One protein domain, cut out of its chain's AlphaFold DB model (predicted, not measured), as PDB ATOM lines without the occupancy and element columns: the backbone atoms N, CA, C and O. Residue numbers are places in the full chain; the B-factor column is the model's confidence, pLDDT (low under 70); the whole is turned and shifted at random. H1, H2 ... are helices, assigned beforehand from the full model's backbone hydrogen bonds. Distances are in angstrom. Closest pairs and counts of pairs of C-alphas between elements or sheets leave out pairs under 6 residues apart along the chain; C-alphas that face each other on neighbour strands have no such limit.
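Overview. This is residues 3 to 130 of the 131 residues of an uncharacterized protein of Deltaproteobacteria bacterium RBG_16_48_10 (UniProt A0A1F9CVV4). What is the first impression? Seven helices, running alternately opposite ways, make a winding row, with H3, H4 and H5 as an up-and-down bundle in the middle, each running against the one before. The H1-H2 hairpin packs on H3 at one end, and H6 and H7 pack on H5 at the other. How much is there? The printed part has 128 residues with seven named helices, H1 to H7 in order, and no named strand, an all helix class. It is compact, with a radius of gyration of the C-alphas of 15.3 A and spans of 39 by 33 by 21 A.

Arrangement. What does the longest helix touch? H5, residues 72 to 91, touches H4, residues 52 to 68, at a shallow tilt of 18 degrees, the closest C-alphas, of Ala 63 and Ala 78, being 4.3 A apart. Its residues 86 to 89 alone touch H6, residues 95 to 108, closest at C-alphas 89 and 95, 5.8 A. It touches H7, residues 113 to 129, at a steep tilt of 45 degrees, closest at C-alphas 75 and 115, 6.5 A. What lies beyond H4? It touches H3, residues 37 to 48, closest at C-alphas 55 and 44, 4.3 A. H3 touches H1, residues 3 to 11, closest at C-alphas 46 and 10, 6.1 A, and residues 15 to 19 alone of H2, residues 15 to 28, closest at C-alphas 47 and 15, 5.3 A. H1 and H2 touch, closest at C-alphas 9 and 18, 5.5 A; each two successive helices from H1 to H6 form a hairpin. How are the backbones? In H1 to H6 every O i to N i+4 pair is within hydrogen-bond range, in H7 11 of 13.

Along the chain. Where do the helices begin and end? H1 begins at C-alpha 3, (8.093, 29.420, -19.483), and H7 ends at C-alpha 129, (-2.336, 55.299, -41.618). Which are long? From first to last C-alpha H5 measures 29.4 A, H7 24.4 A and H4 24.3 A.

Size, cuts and confidence. Are there cuts or long links? The printed part has no cut and no long link; residues 26 to 32, of which 26 to 28 belong to H2, stand free. Where is confidence low? The pLDDT is under 70 at 47 residues, among them 3 to 19, 21 to 40 and 123 to 130.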
ATOM      1  N   ASN A   3       7.780  28.413 -18.466       56.97
ATOM      2  CA  ASN A   3       8.093  29.420 -19.483       56.97
ATOM      3  C   ASN A   3       8.719  28.787 -20.739       56.97
ATOM      4  O   ASN A   3       8.201  28.992 -21.822       56.97
ATOM      5  N   VAL A   4       9.730  27.929 -20.571       61.16
ATOM      6  CA  VAL A   4      10.423  27.257 -21.688       61.16
ATOM      7  C   VAL A   4       9.495  26.314 -22.466       61.16
ATOM      8  O   VAL A   4       9.608  26.206 -23.677       61.16
ATOM      9  N   LEU A   5       8.539  25.658 -21.799       63.19
ATOM     10  CA  LEU A   5       7.567  24.784 -22.472       63.19
ATOM     11  C   LEU A   5       6.529  25.579 -23.273       63.19
ATOM     12  O   LEU A   5       6.053  25.095 -24.293       63.19
ATOM     13  N   ILE A   6       6.195  26.792 -22.822       62.62
ATOM     14  CA  ILE A   6       5.362  27.724 -23.587       62.62
ATOM     15  C   ILE A   6       6.128  28.195 -24.825       62.62
ATOM     16  O   ILE A   6       5.566  28.149 -25.912       62.62
ATOM     17  N   ASP A   7       7.401  28.567 -24.676       60.56
ATOM     18  CA  ASP A   7       8.239  29.018 -25.795       60.56
ATOM     19  C   ASP A   7       8.435  27.897 -26.838       60.56
ATOM     20  O   ASP A   7       8.263  28.130 -28.030       60.56
ATOM     21  N   ILE A   8       8.671  26.651 -26.400       64.88
ATOM     22  CA  ILE A   8       8.745  25.479 -27.294       64.88
ATOM     23  C   ILE A   8       7.395  25.212 -27.975       64.88
ATOM     24  O   ILE A   8       7.359  24.937 -29.167       64.88
ATOM     25  N   ALA A   9       6.270  25.308 -27.261       60.16
ATOM     26  CA  ALA A   9       4.952  25.075 -27.855       60.16
ATOM     27  C   ALA A   9       4.535  26.180 -28.850       60.16
ATOM     28  O   ALA A   9       3.781  25.902 -29.789       60.16
ATOM     29  N   ILE A  10       5.021  27.412 -28.654       62.28
ATOM     30  CA  ILE A  10       4.904  28.515 -29.616       62.28
ATOM     31  C   ILE A  10       5.725  28.195 -30.871       62.28
ATOM     32  O   ILE A  10       5.190  28.289 -31.975       62.28
ATOM     33  N   GLU A  11       6.973  27.749 -30.705       60.34
ATOM     34  CA  GLU A  11       7.859  27.364 -31.813       60.34
ATOM     35  C   GLU A  11       7.305  26.159 -32.600       60.34
ATOM     36  O   GLU A  11       7.299  26.152 -33.830       60.34
ATOM     37  N   GLU A  12       6.730  25.174 -31.905       63.22
ATOM     38  CA  GLU A  12       6.079  24.008 -32.518       63.22
ATOM     39  C   GLU A  12       4.688  24.310 -33.109       63.22
ATOM     40  O   GLU A  12       4.060  23.416 -33.680       63.22
ATOM     41  N   LYS A  13       4.182  25.548 -32.997       62.78
ATOM     42  CA  LYS A  13       2.849  25.968 -33.475       62.78
ATOM     43  C   LYS A  13       1.710  25.086 -32.947       62.78
ATOM     44  O   LYS A  13       0.769  24.763 -33.674       62.78
ATOM     45  N   ARG A  14       1.767  24.695 -31.670       69.19
ATOM     46  CA  ARG A  14       0.739  23.859 -31.021       69.19
ATOM     47  C   ARG A  14      -0.146  24.718 -30.114       69.19
ATOM     48  O   ARG A  14       0.054  24.729 -28.897       69.19
ATOM     49  N   PRO A  15      -1.169  25.414 -30.651       65.31
ATOM     50  CA  PRO A  15      -1.985  26.366 -29.886       65.31
ATOM     51  C   PRO A  15      -2.707  25.714 -28.697       65.31
ATOM     52  O   PRO A  15      -2.953  26.361 -27.680       65.31
ATOM     53  N   HIS A  16      -3.023  24.419 -28.801       65.50
ATOM     54  CA  HIS A  16      -3.662  23.660 -27.730       65.50
ATOM     55  C   HIS A  16      -2.718  23.420 -26.541       65.50
ATOM     56  O   HIS A  16      -3.115  23.596 -25.388       65.50
ATOM     57  N   ASP A  17      -1.454  23.086 -26.812       67.50
ATOM     58  CA  ASP A  17      -0.450  22.865 -25.771       67.50
ATOM     59  C   ASP A  17      -0.028  24.188 -25.129       67.50
ATOM     60  O   ASP A  17       0.098  24.258 -23.907       67.50
ATOM     61  N   VAL A  18       0.070  25.269 -25.915       69.06
ATOM     62  CA  VAL A  18       0.282  26.631 -25.397       69.06
ATOM     63  C   VAL A  18      -0.793  26.997 -24.363       69.06
ATOM     64  O   VAL A  18      -0.461  27.431 -23.258       69.06
ATOM     65  N   LEU A  19      -2.075  26.766 -24.676       68.00
ATOM     66  CA  LEU A  19      -3.189  27.003 -23.748       68.00
ATOM     67  C   LEU A  19      -3.106  26.112 -22.506       68.00
ATOM     68  O   LEU A  19      -3.263  26.604 -21.388       68.00
ATOM     69  N   LYS A  20      -2.813  24.821 -22.687       71.38
ATOM     70  CA  LYS A  20      -2.674  23.860 -21.587       71.38
ATOM     71  C   LYS A  20      -1.580  24.284 -20.611       71.38
ATOM     72  O   LYS A  20      -1.823  24.313 -19.406       71.38
ATOM     73  N   TRP A  21      -0.399  24.657 -21.104       68.62
ATOM     74  CA  TRP A  21       0.712  25.119 -20.269       68.62
ATOM     75  C   TRP A  21       0.451  26.495 -19.648       68.62
ATOM     76  O   TRP A  21       0.850  26.726 -18.503       68.62
ATOM     77  N   TYR A  22      -0.251  27.384 -20.356       67.06
ATOM     78  CA  TYR A  22      -0.674  28.680 -19.827       67.06
ATOM     79  C   TYR A  22      -1.650  28.522 -18.654       67.06
ATOM     80  O   TYR A  22      -1.423  29.093 -17.585       67.06
ATOM     81  N   ASP A  23      -2.682  27.688 -18.801       67.88
ATOM     82  CA  ASP A  23      -3.646  27.406 -17.733       67.88
ATOM     83  C   ASP A  23      -2.984  26.655 -16.560       67.88
ATOM     84  O   ASP A  23      -3.244  26.980 -15.398       67.88
ATOM     85  N   LEU A  24      -2.040  25.738 -16.824       68.38
ATOM     86  CA  LEU A  24      -1.245  25.078 -15.775       68.38
ATOM     87  C   LEU A  24      -0.347  26.063 -15.008       68.38
ATOM     88  O   LEU A  24      -0.145  25.932 -13.798       68.38
ATOM     89  N   ARG A  25       0.221  27.057 -15.702       65.62
ATOM     90  CA  ARG A  25       1.015  28.128 -15.084       65.62
ATOM     91  C   ARG A  25       0.125  29.024 -14.226       65.62
ATOM     92  O   ARG A  25       0.530  29.393 -13.124       65.62
ATOM     93  N   ARG A  26      -1.072  29.352 -14.717       62.75
ATOM     94  CA  ARG A  26      -2.063  30.175 -14.015       62.75
ATOM     95  C   ARG A  26      -2.582  29.494 -12.750       62.75
ATOM     96  O   ARG A  26      -2.740  30.165 -11.738       62.75
ATOM     97  N   SER A  27      -2.786  28.176 -12.781       60.69
ATOM     98  CA  SER A  27      -3.216  27.407 -11.606       60.69
ATOM     99  C   SER A  27      -2.096  27.204 -10.580       60.69
ATOM    100  O   SER A  27      -2.359  27.273  -9.382       60.69
ATOM    101  N   LYS A  28      -0.836  27.026 -11.013       56.44
ATOM    102  CA  LYS A  28       0.313  26.887 -10.095       56.44
ATOM    103  C   LYS A  28       0.803  28.205  -9.490       56.44
ATOM    104  O   LYS A  28       1.323  28.196  -8.378       56.44
ATOM    105  N   LYS A  29       0.663  29.340 -10.181       53.66
ATOM    106  CA  LYS A  29       0.984  30.677  -9.645       53.66
ATOM    107  C   LYS A  29      -0.272  31.340  -9.067       53.66
ATOM    108  O   LYS A  29      -0.715  32.363  -9.576       53.66
ATOM    109  N   GLN A  30      -0.826  30.808  -7.980       44.78
ATOM    110  CA  GLN A  30      -2.014  31.391  -7.335       44.78
ATOM    111  C   GLN A  30      -1.832  32.832  -6.798       44.78
ATOM    112  O   GLN A  30      -2.830  33.448  -6.444       44.78
ATOM    113  N   VAL A  31      -0.618  33.409  -6.735       45.50
ATOM    114  CA  VAL A  31      -0.401  34.693  -6.018       45.50
ATOM    115  C   VAL A  31       0.484  35.728  -6.742       45.50
ATOM    116  O   VAL A  31       0.474  36.894  -6.368       45.50
ATOM    117  N   PHE A  32       1.210  35.394  -7.815       39.59
ATOM    118  CA  PHE A  32       2.172  36.335  -8.427       39.59
ATOM    119  C   PHE A  32       1.782  36.758  -9.851       39.59
ATOM    120  O   PHE A  32       2.344  36.299 -10.849       39.59
ATOM    121  N   TRP A  33       0.820  37.681  -9.939       44.25
ATOM    122  CA  TRP A  33       0.451  38.409 -11.160       44.25
ATOM    123  C   TRP A  33       1.477  39.512 -11.485       44.25
ATOM    124  O   TRP A  33       1.149  40.694 -11.493       44.25
ATOM    125  N   GLY A  34       2.740  39.142 -11.721       42.72
ATOM    126  CA  GLY A  34       3.825  40.126 -11.853       42.72
ATOM    127  C   GLY A  34       4.990  39.759 -12.771       42.72
ATOM    128  O   GLY A  34       6.060  40.324 -12.599       42.72
ATOM    129  N   GLY A  35       4.843  38.826 -13.719       46.50
ATOM    130  CA  GLY A  35       5.987  38.415 -14.546       46.50
ATOM    131  C   GLY A  35       5.639  38.005 -15.974       46.50
ATOM    132  O   GLY A  35       5.047  36.942 -16.175       46.50
ATOM    133  N   ASP A  36       6.116  38.837 -16.905       53.19
ATOM    134  CA  ASP A  36       6.279  38.643 -18.355       53.19
ATOM    135  C   ASP A  36       5.084  38.938 -19.267       53.19
ATOM    136  O   ASP A  36       4.566  38.065 -19.961       53.19
ATOM    137  N   SER A  37       4.755  40.227 -19.392       57.91
ATOM    138  CA  SER A  37       3.909  40.754 -20.475       57.91
ATOM    139  C   SER A  37       4.453  40.451 -21.883       57.91
ATOM    140  O   SER A  37       3.697  40.496 -22.849       57.91
ATOM    141  N   TYR A  38       5.750  40.140 -22.009       58.94
ATOM    142  CA  TYR A  38       6.379  39.716 -23.264       58.94
ATOM    143  C   TYR A  38       5.958  38.295 -23.669       58.94
ATOM    144  O   TYR A  38       5.552  38.075 -24.805       58.94
ATOM    145  N   GLN A  39       5.939  37.352 -22.722       64.25
ATOM    146  CA  GLN A  39       5.432  36.003 -22.984       64.25
ATOM    147  C   GLN A  39       3.914  35.982 -23.175       64.25
ATOM    148  O   GLN A  39       3.418  35.230 -24.007       64.25
ATOM    149  N   GLU A  40       3.161  36.810 -22.437       68.12
ATOM    150  CA  GLU A  40       1.711  36.943 -22.660       68.12
ATOM    151  C   GLU A  40       1.406  37.423 -24.093       68.12
ATOM    152  O   GLU A  40       0.424  36.980 -24.687       68.12
ATOM    153  N   ASP A  41       2.263  38.275 -24.669       70.12
ATOM    154  CA  ASP A  41       2.125  38.755 -26.046       70.12
ATOM    155  C   ASP A  41       2.373  37.652 -27.083       70.12
ATOM    156  O   ASP A  41       1.541  37.457 -27.968       70.12
ATOM    157  N   GLN A  42       3.464  36.893 -26.941       70.62
ATOM    158  CA  GLN A  42       3.800  35.799 -27.861       70.62
ATOM    159  C   GLN A  42       2.773  34.662 -27.810       70.62
ATOM    160  O   GLN A  42       2.385  34.128 -28.847       70.62
ATOM    161  N   VAL A  43       2.272  34.332 -26.614       70.12
ATOM    162  CA  VAL A  43       1.186  33.357 -26.441       70.12
ATOM    163  C   VAL A  43      -0.076  33.819 -27.161       70.12
ATOM    164  O   VAL A  43      -0.692  33.042 -27.884       70.12
ATOM    165  N   ALA A  44      -0.477  35.077 -26.969       73.69
ATOM    166  CA  ALA A  44      -1.677  35.601 -27.605       73.69
ATOM    167  C   ALA A  44      -1.540  35.640 -29.132       73.69
ATOM    168  O   ALA A  44      -2.502  35.325 -29.823       73.69
ATOM    169  N   GLU A  45      -0.360  35.961 -29.657       75.56
ATOM    170  CA  GLU A  45      -0.095  35.971 -31.097       75.56
ATOM    171  C   GLU A  45      -0.149  34.561 -31.704       75.56
ATOM    172  O   GLU A  45      -0.852  34.354 -32.689       75.56
ATOM    173  N   ALA A  46       0.471  33.568 -31.058       75.19
ATOM    174  CA  ALA A  46       0.432  32.172 -31.503       75.19
ATOM    175  C   ALA A  46      -0.975  31.549 -31.431       75.19
ATOM    176  O   ALA A  46      -1.326  30.665 -32.212       75.19
ATOM    177  N   VAL A  47      -1.793  31.994 -30.474       76.25
ATOM    178  CA  VAL A  47      -3.150  31.477 -30.261       76.25
ATOM    179  C   VAL A  47      -4.187  32.259 -31.082       76.25
ATOM    180  O   VAL A  47      -5.272  31.733 -31.322       76.25
ATOM    181  N   ALA A  48      -3.876  33.467 -31.566       75.12
ATOM    182  CA  ALA A  48      -4.808  34.320 -32.311       75.12
ATOM    183  C   ALA A  48      -5.339  33.678 -33.600       75.12
ATOM    184  O   ALA A  48      -6.490  33.928 -33.958       75.12
ATOM    185  N   ASP A  49      -4.537  32.840 -34.262       73.81
ATOM    186  CA  ASP A  49      -4.931  32.181 -35.510       73.81
ATOM    187  C   ASP A  49      -5.953  31.050 -35.298       73.81
ATOM    188  O   ASP A  49      -6.807  30.825 -36.153       73.81
ATOM    189  N   HIS A  50      -5.913  30.360 -34.152       72.56
ATOM    190  CA  HIS A  50      -6.784  29.208 -33.869       72.56
ATOM    191  C   HIS A  50      -7.879  29.490 -32.831       72.56
ATOM    192  O   HIS A  50      -8.970  28.934 -32.923       72.56
ATOM    193  N   TYR A  51      -7.608  30.346 -31.844       74.44
ATOM    194  CA  TYR A  51      -8.537  30.727 -30.778       74.44
ATOM    195  C   TYR A  51      -8.526  32.251 -30.571       74.44
ATOM    196  O   TYR A  51      -8.020  32.745 -29.552       74.44
ATOM    197  N   PRO A  52      -9.118  33.013 -31.508       74.44
ATOM    198  CA  PRO A  52      -9.146  34.470 -31.447       74.44
ATOM    199  C   PRO A  52      -9.743  35.012 -30.141       74.44
ATOM    200  O   PRO A  52      -9.188  35.937 -29.554       74.44
ATOM    201  N   ASP A  53     -10.820  34.413 -29.623       76.38
ATOM    202  CA  ASP A  53     -11.459  34.867 -28.379       76.38
ATOM    203  C   ASP A  53     -10.525  34.747 -27.158       76.38
ATOM    204  O   ASP A  53     -10.529  35.603 -26.268       76.38
ATOM    205  N   ARG A  54      -9.663  33.718 -27.127       77.50
ATOM    206  CA  ARG A  54      -8.668  33.538 -26.055       77.50
ATOM    207  C   ARG A  54      -7.532  34.548 -26.176       77.50
ATOM    208  O   ARG A  54      -7.159  35.139 -25.163       77.50
ATOM    209  N   ALA A  55      -7.030  34.790 -27.386       80.31
ATOM    210  CA  ALA A  55      -6.016  35.816 -27.629       80.31
ATOM    211  C   ALA A  55      -6.514  37.211 -27.212       80.31
ATOM    212  O   ALA A  55      -5.821  37.939 -26.496       80.31
ATOM    213  N   LEU A  56      -7.768  37.541 -27.552       81.31
ATOM    214  CA  LEU A  56      -8.423  38.778 -27.122       81.31
ATOM    215  C   LEU A  56      -8.480  38.890 -25.595       81.31
ATOM    216  O   LEU A  56      -8.168  39.949 -25.054       81.31
ATOM    217  N   ALA A  57      -8.845  37.817 -24.890       81.81
ATOM    218  CA  ALA A  57      -8.903  37.821 -23.430       81.81
ATOM    219  C   ALA A  57      -7.527  38.059 -22.781       81.81
ATOM    220  O   ALA A  57      -7.439  38.766 -21.775       81.81
ATOM    221  N   ILE A  58      -6.450  37.506 -23.348       80.25
ATOM    222  CA  ILE A  58      -5.084  37.720 -22.845       80.25
ATOM    223  C   ILE A  58      -4.681  39.183 -23.035       80.25
ATOM    224  O   ILE A  58      -4.332  39.849 -22.060       80.25
ATOM    225  N   TRP A  59      -4.801  39.727 -24.249       83.31
ATOM    226  CA  TRP A  59      -4.441  41.124 -24.498       83.31
ATOM    227  C   TRP A  59      -5.304  42.118 -23.710       83.31
ATOM    228  O   TRP A  59      -4.769  43.117 -23.228       83.31
ATOM    229  N   LYS A  60      -6.605  41.845 -23.520       82.62
ATOM    230  CA  LYS A  60      -7.479  42.657 -22.651       82.62
ATOM    231  C   LYS A  60      -6.971  42.664 -21.207       82.62
ATOM    232  O   LYS A  60      -6.776  43.739 -20.651       82.62
ATOM    233  N   ASN A  61      -6.652  41.495 -20.643       81.56
ATOM    234  CA  ASN A  61      -6.092  41.400 -19.290       81.56
ATOM    235  C   ASN A  61      -4.764  42.159 -19.149       81.56
ATOM    236  O   ASN A  61      -4.558  42.866 -18.164       81.56
ATOM    237  N   VAL A  62      -3.853  42.034 -20.121       81.06
ATOM    238  CA  VAL A  62      -2.575  42.765 -20.088       81.06
ATOM    239  C   VAL A  62      -2.818  44.272 -20.160       81.06
ATOM    240  O   VAL A  62      -2.234  45.018 -19.374       81.06
ATOM    241  N   ALA A  63      -3.711  44.731 -21.041       79.88
ATOM    242  CA  ALA A  63      -4.069  46.142 -21.133       79.88
ATOM    243  C   ALA A  63      -4.652  46.669 -19.811       79.88
ATOM    244  O   ALA A  63      -4.213  47.713 -19.333       79.88
ATOM    245  N   GLU A  64      -5.573  45.939 -19.179       80.00
ATOM    246  CA  GLU A  64      -6.166  46.326 -17.895       80.00
ATOM    247  C   GLU A  64      -5.129  46.414 -16.769       80.00
ATOM    248  O   GLU A  64      -5.108  47.409 -16.041       80.00
ATOM    249  N   LYS A  65      -4.205  45.448 -16.669       78.75
ATOM    250  CA  LYS A  65      -3.088  45.520 -15.710       78.75
ATOM    251  C   LYS A  65      -2.251  46.778 -15.920       78.75
ATOM    252  O   LYS A  65      -1.942  47.484 -14.965       78.75
ATOM    253  N   GLN A  66      -1.898  47.078 -17.168       77.06
ATOM    254  CA  GLN A  66      -1.102  48.259 -17.501       77.06
ATOM    255  C   GLN A  66      -1.858  49.565 -17.182       77.06
ATOM    256  O   GLN A  66      -1.268  50.521 -16.681       77.06
ATOM    257  N   ILE A  67      -3.183  49.596 -17.373       76.19
ATOM    258  CA  ILE A  67      -4.045  50.722 -16.966       76.19
ATOM    259  C   ILE A  67      -4.116  50.855 -15.434       76.19
ATOM    260  O   ILE A  67      -4.210  51.976 -14.911       76.19
ATOM    261  N   ALA A  68      -4.061  49.737 -14.708       77.88
ATOM    262  CA  ALA A  68      -4.036  49.708 -13.248       77.88
ATOM    263  C   ALA A  68      -2.703  50.210 -12.672       77.88
ATOM    264  O   ALA A  68      -2.717  50.897 -11.655       77.88
ATOM    265  N   VAL A  69      -1.571  49.970 -13.350       74.81
ATOM    266  CA  VAL A  69      -0.238  50.444 -12.918       74.81
ATOM    267  C   VAL A  69      -0.150  51.982 -12.879       74.81
ATOM    268  O   VAL A  69       0.706  52.540 -12.198       74.81
ATOM    269  N   THR A  70      -1.064  52.712 -13.531       68.56
ATOM    270  CA  THR A  70      -1.175  54.192 -13.516       68.56
ATOM    271  C   THR A  70       0.093  54.970 -13.897       68.56
ATOM    272  O   THR A  70       0.163  56.186 -13.712       68.56
ATOM    273  N   GLN A  71       1.083  54.310 -14.496       72.69
ATOM    274  CA  GLN A  71       2.306  54.947 -14.976       72.69
ATOM    275  C   GLN A  71       2.154  55.419 -16.433       72.69
ATOM    276  O   GLN A  71       1.554  54.713 -17.243       72.69
ATOM    277  N   PRO A  72       2.753  56.563 -16.824       68.94
ATOM    278  CA  PRO A  72       2.713  57.050 -18.207       68.94
ATOM    279  C   PRO A  72       3.197  56.016 -19.235       68.94
ATOM    280  O   PRO A  72       2.528  55.784 -20.236       68.94
ATOM    281  N   LYS A  73       4.312  55.330 -18.939       71.94
ATOM    282  CA  LYS A  73       4.864  54.257 -19.785       71.94
ATOM    283  C   LYS A  73       3.934  53.042 -19.875       71.94
ATOM    284  O   LYS A  73       3.847  52.410 -20.924       71.94
ATOM    285  N   ALA A  74       3.216  52.734 -18.795       73.56
ATOM    286  CA  ALA A  74       2.265  51.630 -18.765       73.56
ATOM    287  C   ALA A  74       1.063  51.913 -19.675       73.56
ATOM    288  O   ALA A  74       0.628  51.033 -20.409       73.56
ATOM    289  N   TYR A  75       0.576  53.155 -19.735       74.06
ATOM    290  CA  TYR A  75      -0.502  53.493 -20.664       74.06
ATOM    291  C   TYR A  75      -0.087  53.364 -22.140       74.06
ATOM    292  O   TYR A  75      -0.887  52.909 -22.957       74.06
ATOM    293  N   GLU A  76       1.161  53.691 -22.496       74.12
ATOM    294  CA  GLU A  76       1.676  53.426 -23.848       74.12
ATOM    295  C   GLU A  76       1.766  51.925 -24.149       74.12
ATOM    296  O   GLU A  76       1.434  51.496 -25.255       74.12
ATOM    297  N   ALA A  77       2.167  51.110 -23.170       75.81
ATOM    298  CA  ALA A  77       2.152  49.658 -23.309       75.81
ATOM    299  C   ALA A  77       0.717  49.133 -23.490       75.81
ATOM    300  O   ALA A  77       0.456  48.385 -24.432       75.81
ATOM    301  N   ALA A  78      -0.237  49.592 -22.670       80.44
ATOM    302  CA  ALA A  78      -1.656  49.261 -22.802       80.44
ATOM    303  C   ALA A  78      -2.185  49.601 -24.202       80.44
ATOM    304  O   ALA A  78      -2.878  48.793 -24.819       80.44
ATOM    305  N   ALA A  79      -1.800  50.762 -24.741       80.12
ATOM    306  CA  ALA A  79      -2.174  51.190 -26.084       80.12
ATOM    307  C   ALA A  79      -1.713  50.218 -27.176       80.12
ATOM    308  O   ALA A  79      -2.451  49.966 -28.130       80.12
ATOM    309  N   ARG A  80      -0.502  49.659 -27.049       81.25
ATOM    310  CA  ARG A  80       0.022  48.664 -27.998       81.25
ATOM    311  C   ARG A  80      -0.837  47.399 -28.001       81.25
ATOM    312  O   ARG A  80      -1.229  46.950 -29.074       81.25
ATOM    313  N   TYR A  81      -1.196  46.884 -26.825       81.50
ATOM    314  CA  TYR A  81      -2.060  45.704 -26.711       81.50
ATOM    315  C   TYR A  81      -3.480  45.972 -27.219       81.50
ATOM    316  O   TYR A  81      -4.026  45.178 -27.980       81.50
ATOM    317  N   LEU A  82      -4.049  47.135 -26.892       82.88
ATOM    318  CA  LEU A  82      -5.350  47.573 -27.401       82.88
ATOM    319  C   LEU A  82      -5.383  47.639 -28.937       82.88
ATOM    320  O   LEU A  82      -6.363  47.221 -29.550       82.88
ATOM    321  N   ARG A  83      -4.295  48.077 -29.584       82.19
ATOM    322  CA  ARG A  83      -4.186  48.034 -31.053       82.19
ATOM    323  C   ARG A  83      -4.202  46.614 -31.609       82.19
ATOM    324  O   ARG A  83      -4.819  46.407 -32.653       82.19
ATOM    325  N   LYS A  84      -3.545  45.654 -30.945       82.06
ATOM    326  CA  LYS A  84      -3.566  44.241 -31.360       82.06
ATOM    327  C   LYS A  84      -4.975  43.649 -31.238       82.06
ATOM    328  O   LYS A  84      -5.463  43.049 -32.193       82.06
ATOM    329  N   VAL A  85      -5.672  43.928 -30.129       83.75
ATOM    330  CA  VAL A  85      -7.086  43.553 -29.919       83.75
ATOM    331  C   VAL A  85      -7.967  44.092 -31.042       83.75
ATOM    332  O   VAL A  85      -8.726  43.332 -31.640       83.75
ATOM    333  N   HIS A  86      -7.838  45.380 -31.372       81.94
ATOM    334  CA  HIS A  86      -8.615  45.982 -32.452       81.94
ATOM    335  C   HIS A  86      -8.305  45.360 -33.818       81.94
ATOM    336  O   HIS A  86      -9.224  45.066 -34.574       81.94
ATOM    337  N   ALA A  87      -7.028  45.123 -34.134       82.75
ATOM    338  CA  ALA A  87      -6.631  44.505 -35.397       82.75
ATOM    339  C   ALA A  87      -7.217  43.092 -35.557       82.75
ATOM    340  O   ALA A  87      -7.692  42.744 -36.638       82.75
ATOM    341  N   LEU A  88      -7.231  42.305 -34.481       82.56
ATOM    342  CA  LEU A  88      -7.820  40.969 -34.480       82.56
ATOM    343  C   LEU A  88      -9.351  41.025 -34.587       82.56
ATOM    344  O   LEU A  88      -9.917  40.330 -35.424       82.56
ATOM    345  N   LEU A  89     -10.024  41.906 -33.839       81.56
ATOM    346  CA  LEU A  89     -11.475  42.112 -33.965       81.56
ATOM    347  C   LEU A  89     -11.875  42.584 -35.366       81.56
ATOM    348  O   LEU A  89     -12.871  42.107 -35.905       81.56
ATOM    349  N   LYS A  90     -11.075  43.456 -35.987       82.12
ATOM    350  CA  LYS A  90     -11.272  43.893 -37.371       82.12
ATOM    351  C   LYS A  90     -11.130  42.736 -38.359       82.12
ATOM    352  O   LYS A  90     -11.976  42.592 -39.236       82.12
ATOM    353  N   ARG A  91     -10.112  41.877 -38.199       80.62
ATOM    354  CA  ARG A  91      -9.967  40.646 -39.006       80.62
ATOM    355  C   ARG A  91     -11.173  39.716 -38.859       80.62
ATOM    356  O   ARG A  91     -11.566  39.087 -39.831       80.62
ATOM    357  N   LEU A  92     -11.773  39.667 -37.673       80.81
ATOM    358  CA  LEU A  92     -12.968  38.871 -37.380       80.81
ATOM    359  C   LEU A  92     -14.281  39.577 -37.762       80.81
ATOM    360  O   LEU A  92     -15.346  39.042 -37.473       80.81
ATOM    361  N   GLN A  93     -14.223  40.778 -38.354       80.75
ATOM    362  CA  GLN A  93     -15.377  41.645 -38.644       80.75
ATOM    363  C   GLN A  93     -16.255  41.974 -37.416       80.75
ATOM    364  O   GLN A  93     -17.415  42.356 -37.545       80.75
ATOM    365  N   ARG A  94     -15.689  41.893 -36.208       84.38
ATOM    366  CA  ARG A  94     -16.345  42.182 -34.920       84.38
ATOM    367  C   ARG A  94     -15.994  43.581 -34.405       84.38
ATOM    368  O   ARG A  94     -15.670  43.781 -33.236       84.38
ATOM    369  N   GLU A  95     -16.033  44.581 -35.282       78.69
ATOM    370  CA  GLU A  95     -15.744  45.974 -34.899       78.69
ATOM    371  C   GLU A  95     -16.795  46.558 -33.934       78.69
ATOM    372  O   GLU A  95     -16.486  47.472 -33.169       78.69
ATOM    373  N   SER A  96     -18.017  46.018 -33.922       80.44
ATOM    374  CA  SER A  96     -19.056  46.370 -32.944       80.44
ATOM    375  C   SER A  96     -18.604  46.082 -31.510       80.44
ATOM    376  O   SER A  96     -18.647  46.974 -30.665       80.44
ATOM    377  N   GLU A  97     -18.058  44.889 -31.257       83.94
ATOM    378  CA  GLU A  97     -17.517  44.519 -29.944       83.94
ATOM    379  C   GLU A  97     -16.364  45.430 -29.516       83.94
ATOM    380  O   GLU A  97     -16.213  45.736 -28.332       83.94
ATOM    381  N   TRP A  98     -15.543  45.878 -30.470       84.75
ATOM    382  CA  TRP A  98     -14.475  46.831 -30.189       84.75
ATOM    383  C   TRP A  98     -15.021  48.187 -29.744       84.75
ATOM    384  O   TRP A  98     -14.538  48.733 -28.752       84.75
ATOM    385  N   LYS A  99     -16.031  48.720 -30.443       81.00
ATOM    386  CA  LYS A  99     -16.667  49.998 -30.087       81.00
ATOM    387  C   LYS A  99     -17.316  49.930 -28.709       81.00
ATOM    388  O   LYS A  99     -17.084  50.819 -27.890       81.00
ATOM    389  N   ASP A 100     -18.043  48.853 -28.419       86.00
ATOM    390  CA  ASP A 100     -18.653  48.632 -27.104       86.00
ATOM    391  C   ASP A 100     -17.597  48.509 -26.003       86.00
ATOM    392  O   ASP A 100     -17.742  49.067 -24.911       86.00
ATOM    393  N   TYR A 101     -16.501  47.804 -26.289       84.06
ATOM    394  CA  TYR A 101     -15.384  47.678 -25.365       84.06
ATOM    395  C   TYR A 101     -14.698  49.026 -25.112       84.06
ATOM    396  O   TYR A 101     -14.468  49.377 -23.957       84.06
ATOM    397  N   LEU A 102     -14.433  49.820 -26.155       81.81
ATOM    398  CA  LEU A 102     -13.878  51.169 -26.030       81.81
ATOM    399  C   LEU A 102     -14.789  52.086 -25.219       81.81
ATOM    400  O   LEU A 102     -14.297  52.811 -24.357       81.81
ATOM    401  N   LEU A 103     -16.102  52.044 -25.462       83.12
ATOM    402  CA  LEU A 103     -17.083  52.820 -24.707       83.12
ATOM    403  C   LEU A 103     -17.051  52.453 -23.225       83.12
ATOM    404  O   LEU A 103     -16.917  53.344 -22.385       83.12
ATOM    405  N   LYS A 104     -17.086  51.157 -22.895       85.44
ATOM    406  CA  LYS A 104     -16.958  50.683 -21.508       85.44
ATOM    407  C   LYS A 104     -15.643  51.128 -20.879       85.44
ATOM    408  O   LYS A 104     -15.626  51.581 -19.739       85.44
ATOM    409  N   LEU A 105     -14.545  51.049 -21.627       82.75
ATOM    410  CA  LEU A 105     -13.217  51.398 -21.137       82.75
ATOM    411  C   LEU A 105     -13.072  52.913 -20.920       82.75
ATOM    412  O   LEU A 105     -12.516  53.321 -19.898       82.75
ATOM    413  N   ARG A 106     -13.645  53.740 -21.808       81.25
ATOM    414  CA  ARG A 106     -13.773  55.196 -21.644       81.25
ATOM    415  C   ARG A 106     -14.658  55.550 -20.453       81.25
ATOM    416  O   ARG A 106     -14.268  56.416 -19.684       81.25
ATOM    417  N   GLN A 107     -15.794  54.881 -20.257       82.94
ATOM    418  CA  GLN A 107     -16.680  55.119 -19.110       82.94
ATOM    419  C   GLN A 107     -16.006  54.744 -17.784       82.94
ATOM    420  O   GLN A 107     -15.943  55.565 -16.870       82.94
ATOM    421  N   ALA A 108     -15.427  53.542 -17.698       81.38
ATOM    422  CA  ALA A 108     -14.728  53.060 -16.506       81.38
ATOM    423  C   ALA A 108     -13.520  53.938 -16.138       81.38
ATOM    424  O   ALA A 108     -13.194  54.107 -14.964       81.38
ATOM    425  N   ASN A 109     -12.868  54.532 -17.139       74.69
ATOM    426  CA  ASN A 109     -11.683  55.362 -16.958       74.69
ATOM    427  C   ASN A 109     -11.913  56.836 -17.320       74.69
ATOM    428  O   ASN A 109     -10.946  57.550 -17.576       74.69
ATOM    429  N   ALA A 110     -13.156  57.328 -17.283       74.94
ATOM    430  CA  ALA A 110     -13.498  58.700 -17.681       74.94
ATOM    431  C   ALA A 110     -12.743  59.759 -16.856       74.94
ATOM    432  O   ALA A 110     -12.444  60.856 -17.319       74.94
ATOM    433  N   ARG A 111     -12.378  59.401 -15.620       73.81
ATOM    434  CA  ARG A 111     -11.590  60.239 -14.705       73.81
ATOM    435  C   ARG A 111     -10.092  60.263 -15.045       73.81
ATOM    436  O   ARG A 111      -9.376  61.148 -14.583       73.81
ATOM    437  N   LYS A 112      -9.595  59.320 -15.855       74.62
ATOM    438  CA  LYS A 112      -8.180  59.192 -16.237       74.62
ATOM    439  C   LYS A 112      -7.920  59.882 -17.582       74.62
ATOM    440  O   LYS A 112      -7.760  59.221 -18.603       74.62
ATOM    441  N   LYS A 113      -7.801  61.217 -17.573       77.81
ATOM    442  CA  LYS A 113      -7.574  62.039 -18.785       77.81
ATOM    443  C   LYS A 113      -6.418  61.541 -19.671       77.81
ATOM    444  O   LYS A 113      -6.580  61.443 -20.877       77.81
ATOM    445  N   LYS A 114      -5.297  61.118 -19.068       72.69
ATOM    446  CA  LYS A 114      -4.150  60.535 -19.799       72.69
ATOM    447  C   LYS A 114      -4.504  59.261 -20.567       72.69
ATOM    448  O   LYS A 114      -3.956  59.027 -21.638       72.69
ATOM    449  N   LEU A 115      -5.395  58.426 -20.028       72.88
ATOM    450  CA  LEU A 115      -5.840  57.231 -20.734       72.88
ATOM    451  C   LEU A 115      -6.726  57.616 -21.918       72.88
ATOM    452  O   LEU A 115      -6.526  57.080 -22.999       72.88
ATOM    453  N   LEU A 116      -7.651  58.563 -21.728       77.88
ATOM    454  CA  LEU A 116      -8.504  59.067 -22.808       77.88
ATOM    455  C   LEU A 116      -7.675  59.653 -23.955       77.88
ATOM    456  O   LEU A 116      -7.874  59.245 -25.088       77.88
ATOM    457  N   GLU A 117      -6.670  60.485 -23.664       79.75
ATOM    458  CA  GLU A 117      -5.742  61.004 -24.683       79.75
ATOM    459  C   GLU A 117      -5.022  59.890 -25.451       79.75
ATOM    460  O   GLU A 117      -4.773  59.998 -26.652       79.75
ATOM    461  N   ILE A 118      -4.665  58.806 -24.766       76.75
ATOM    462  CA  ILE A 118      -3.997  57.666 -25.387       76.75
ATOM    463  C   ILE A 118      -4.969  56.868 -26.254       76.75
ATOM    464  O   ILE A 118      -4.595  56.482 -27.360       76.75
ATOM    465  N   LEU A 119      -6.208  56.660 -25.804       76.19
ATOM    466  CA  LEU A 119      -7.266  56.045 -26.607       76.19
ATOM    467  C   LEU A 119      -7.577  56.890 -27.849       76.19
ATOM    468  O   LEU A 119      -7.614  56.352 -28.952       76.19
ATOM    469  N   ASP A 120      -7.691  58.208 -27.691       75.94
ATOM    470  CA  ASP A 120      -7.914  59.140 -28.797       75.94
ATOM    471  C   ASP A 120      -6.731  59.134 -29.764       75.94
ATOM    472  O   ASP A 120      -6.929  59.110 -30.972       75.94
ATOM    473  N   ARG A 121      -5.488  59.048 -29.276       74.69
ATOM    474  CA  ARG A 121      -4.308  58.857 -30.137       74.69
ATOM    475  C   ARG A 121      -4.324  57.520 -30.874       74.69
ATOM    476  O   ARG A 121      -3.758  57.440 -31.961       74.69
ATOM    477  N   ILE A 122      -4.894  56.460 -30.303       71.75
ATOM    478  CA  ILE A 122      -5.022  55.167 -30.990       71.75
ATOM    479  C   ILE A 122      -6.020  55.278 -32.146       71.75
ATOM    480  O   ILE A 122      -5.699  54.799 -33.232       71.75
ATOM    481  N   GLU A 123      -7.172  55.924 -31.940       65.75
ATOM    482  CA  GLU A 123      -8.138  56.186 -33.016       65.75
ATOM    483  C   GLU A 123      -7.568  57.171 -34.049       65.75
ATOM    484  O   GLU A 123      -7.485  56.847 -35.233       65.75
ATOM    485  N   ALA A 124      -7.079  58.333 -33.607       63.25
ATOM    486  CA  ALA A 124      -6.598  59.405 -34.473       63.25
ATOM    487  C   ALA A 124      -5.390  58.991 -35.320       63.25
ATOM    488  O   ALA A 124      -5.366  59.252 -36.519       63.25
ATOM    489  N   ARG A 125      -4.393  58.300 -34.745       56.06
ATOM    490  CA  ARG A 125      -3.183  57.903 -35.489       56.06
ATOM    491  C   ARG A 125      -3.480  56.854 -36.564       56.06
ATOM    492  O   ARG A 125      -2.778  56.814 -37.566       56.06
ATOM    493  N   ARG A 126      -4.534  56.047 -36.393       52.38
ATOM    494  CA  ARG A 126      -4.943  55.048 -37.391       52.38
ATOM    495  C   ARG A 126      -5.770  55.653 -38.529       52.38
ATOM    496  O   ARG A 126      -5.723  55.111 -39.625       52.38
ATOM    497  N   ILE A 127      -6.464  56.778 -38.307       45.12
ATOM    498  CA  ILE A 127      -7.113  57.542 -39.392       45.12
ATOM    499  C   ILE A 127      -6.058  58.049 -40.391       45.12
ATOM    500  O   ILE A 127      -6.328  58.111 -41.585       45.12
ATOM    501  N   VAL A 128      -4.837  58.348 -39.926       44.66
ATOM    502  CA  VAL A 128      -3.742  58.830 -40.789       44.66
ATOM    503  C   VAL A 128      -3.020  57.692 -41.534       44.66
ATOM    504  O   VAL A 128      -2.556  57.908 -42.644       44.66
ATOM    505  N   GLU A 129      -2.954  56.480 -40.969       40.97
ATOM    506  CA  GLU A 129      -2.336  55.299 -41.618       40.97
ATOM    507  C   GLU A 129      -3.277  54.543 -42.577       40.97
ATOM    508  O   GLU A 129      -2.848  53.601 -43.236       40.97
ATOM    509  N   ALA A 130      -4.560  54.910 -42.647       34.97
ATOM    510  CA  ALA A 130      -5.559  54.253 -43.495       34.97
ATOM    511  C   ALA A 130      -5.818  54.986 -44.828       34.97
ATOM    512  O   ALA A 130      -6.915  54.858 -45.375       34.97
TER     513      ALA A 130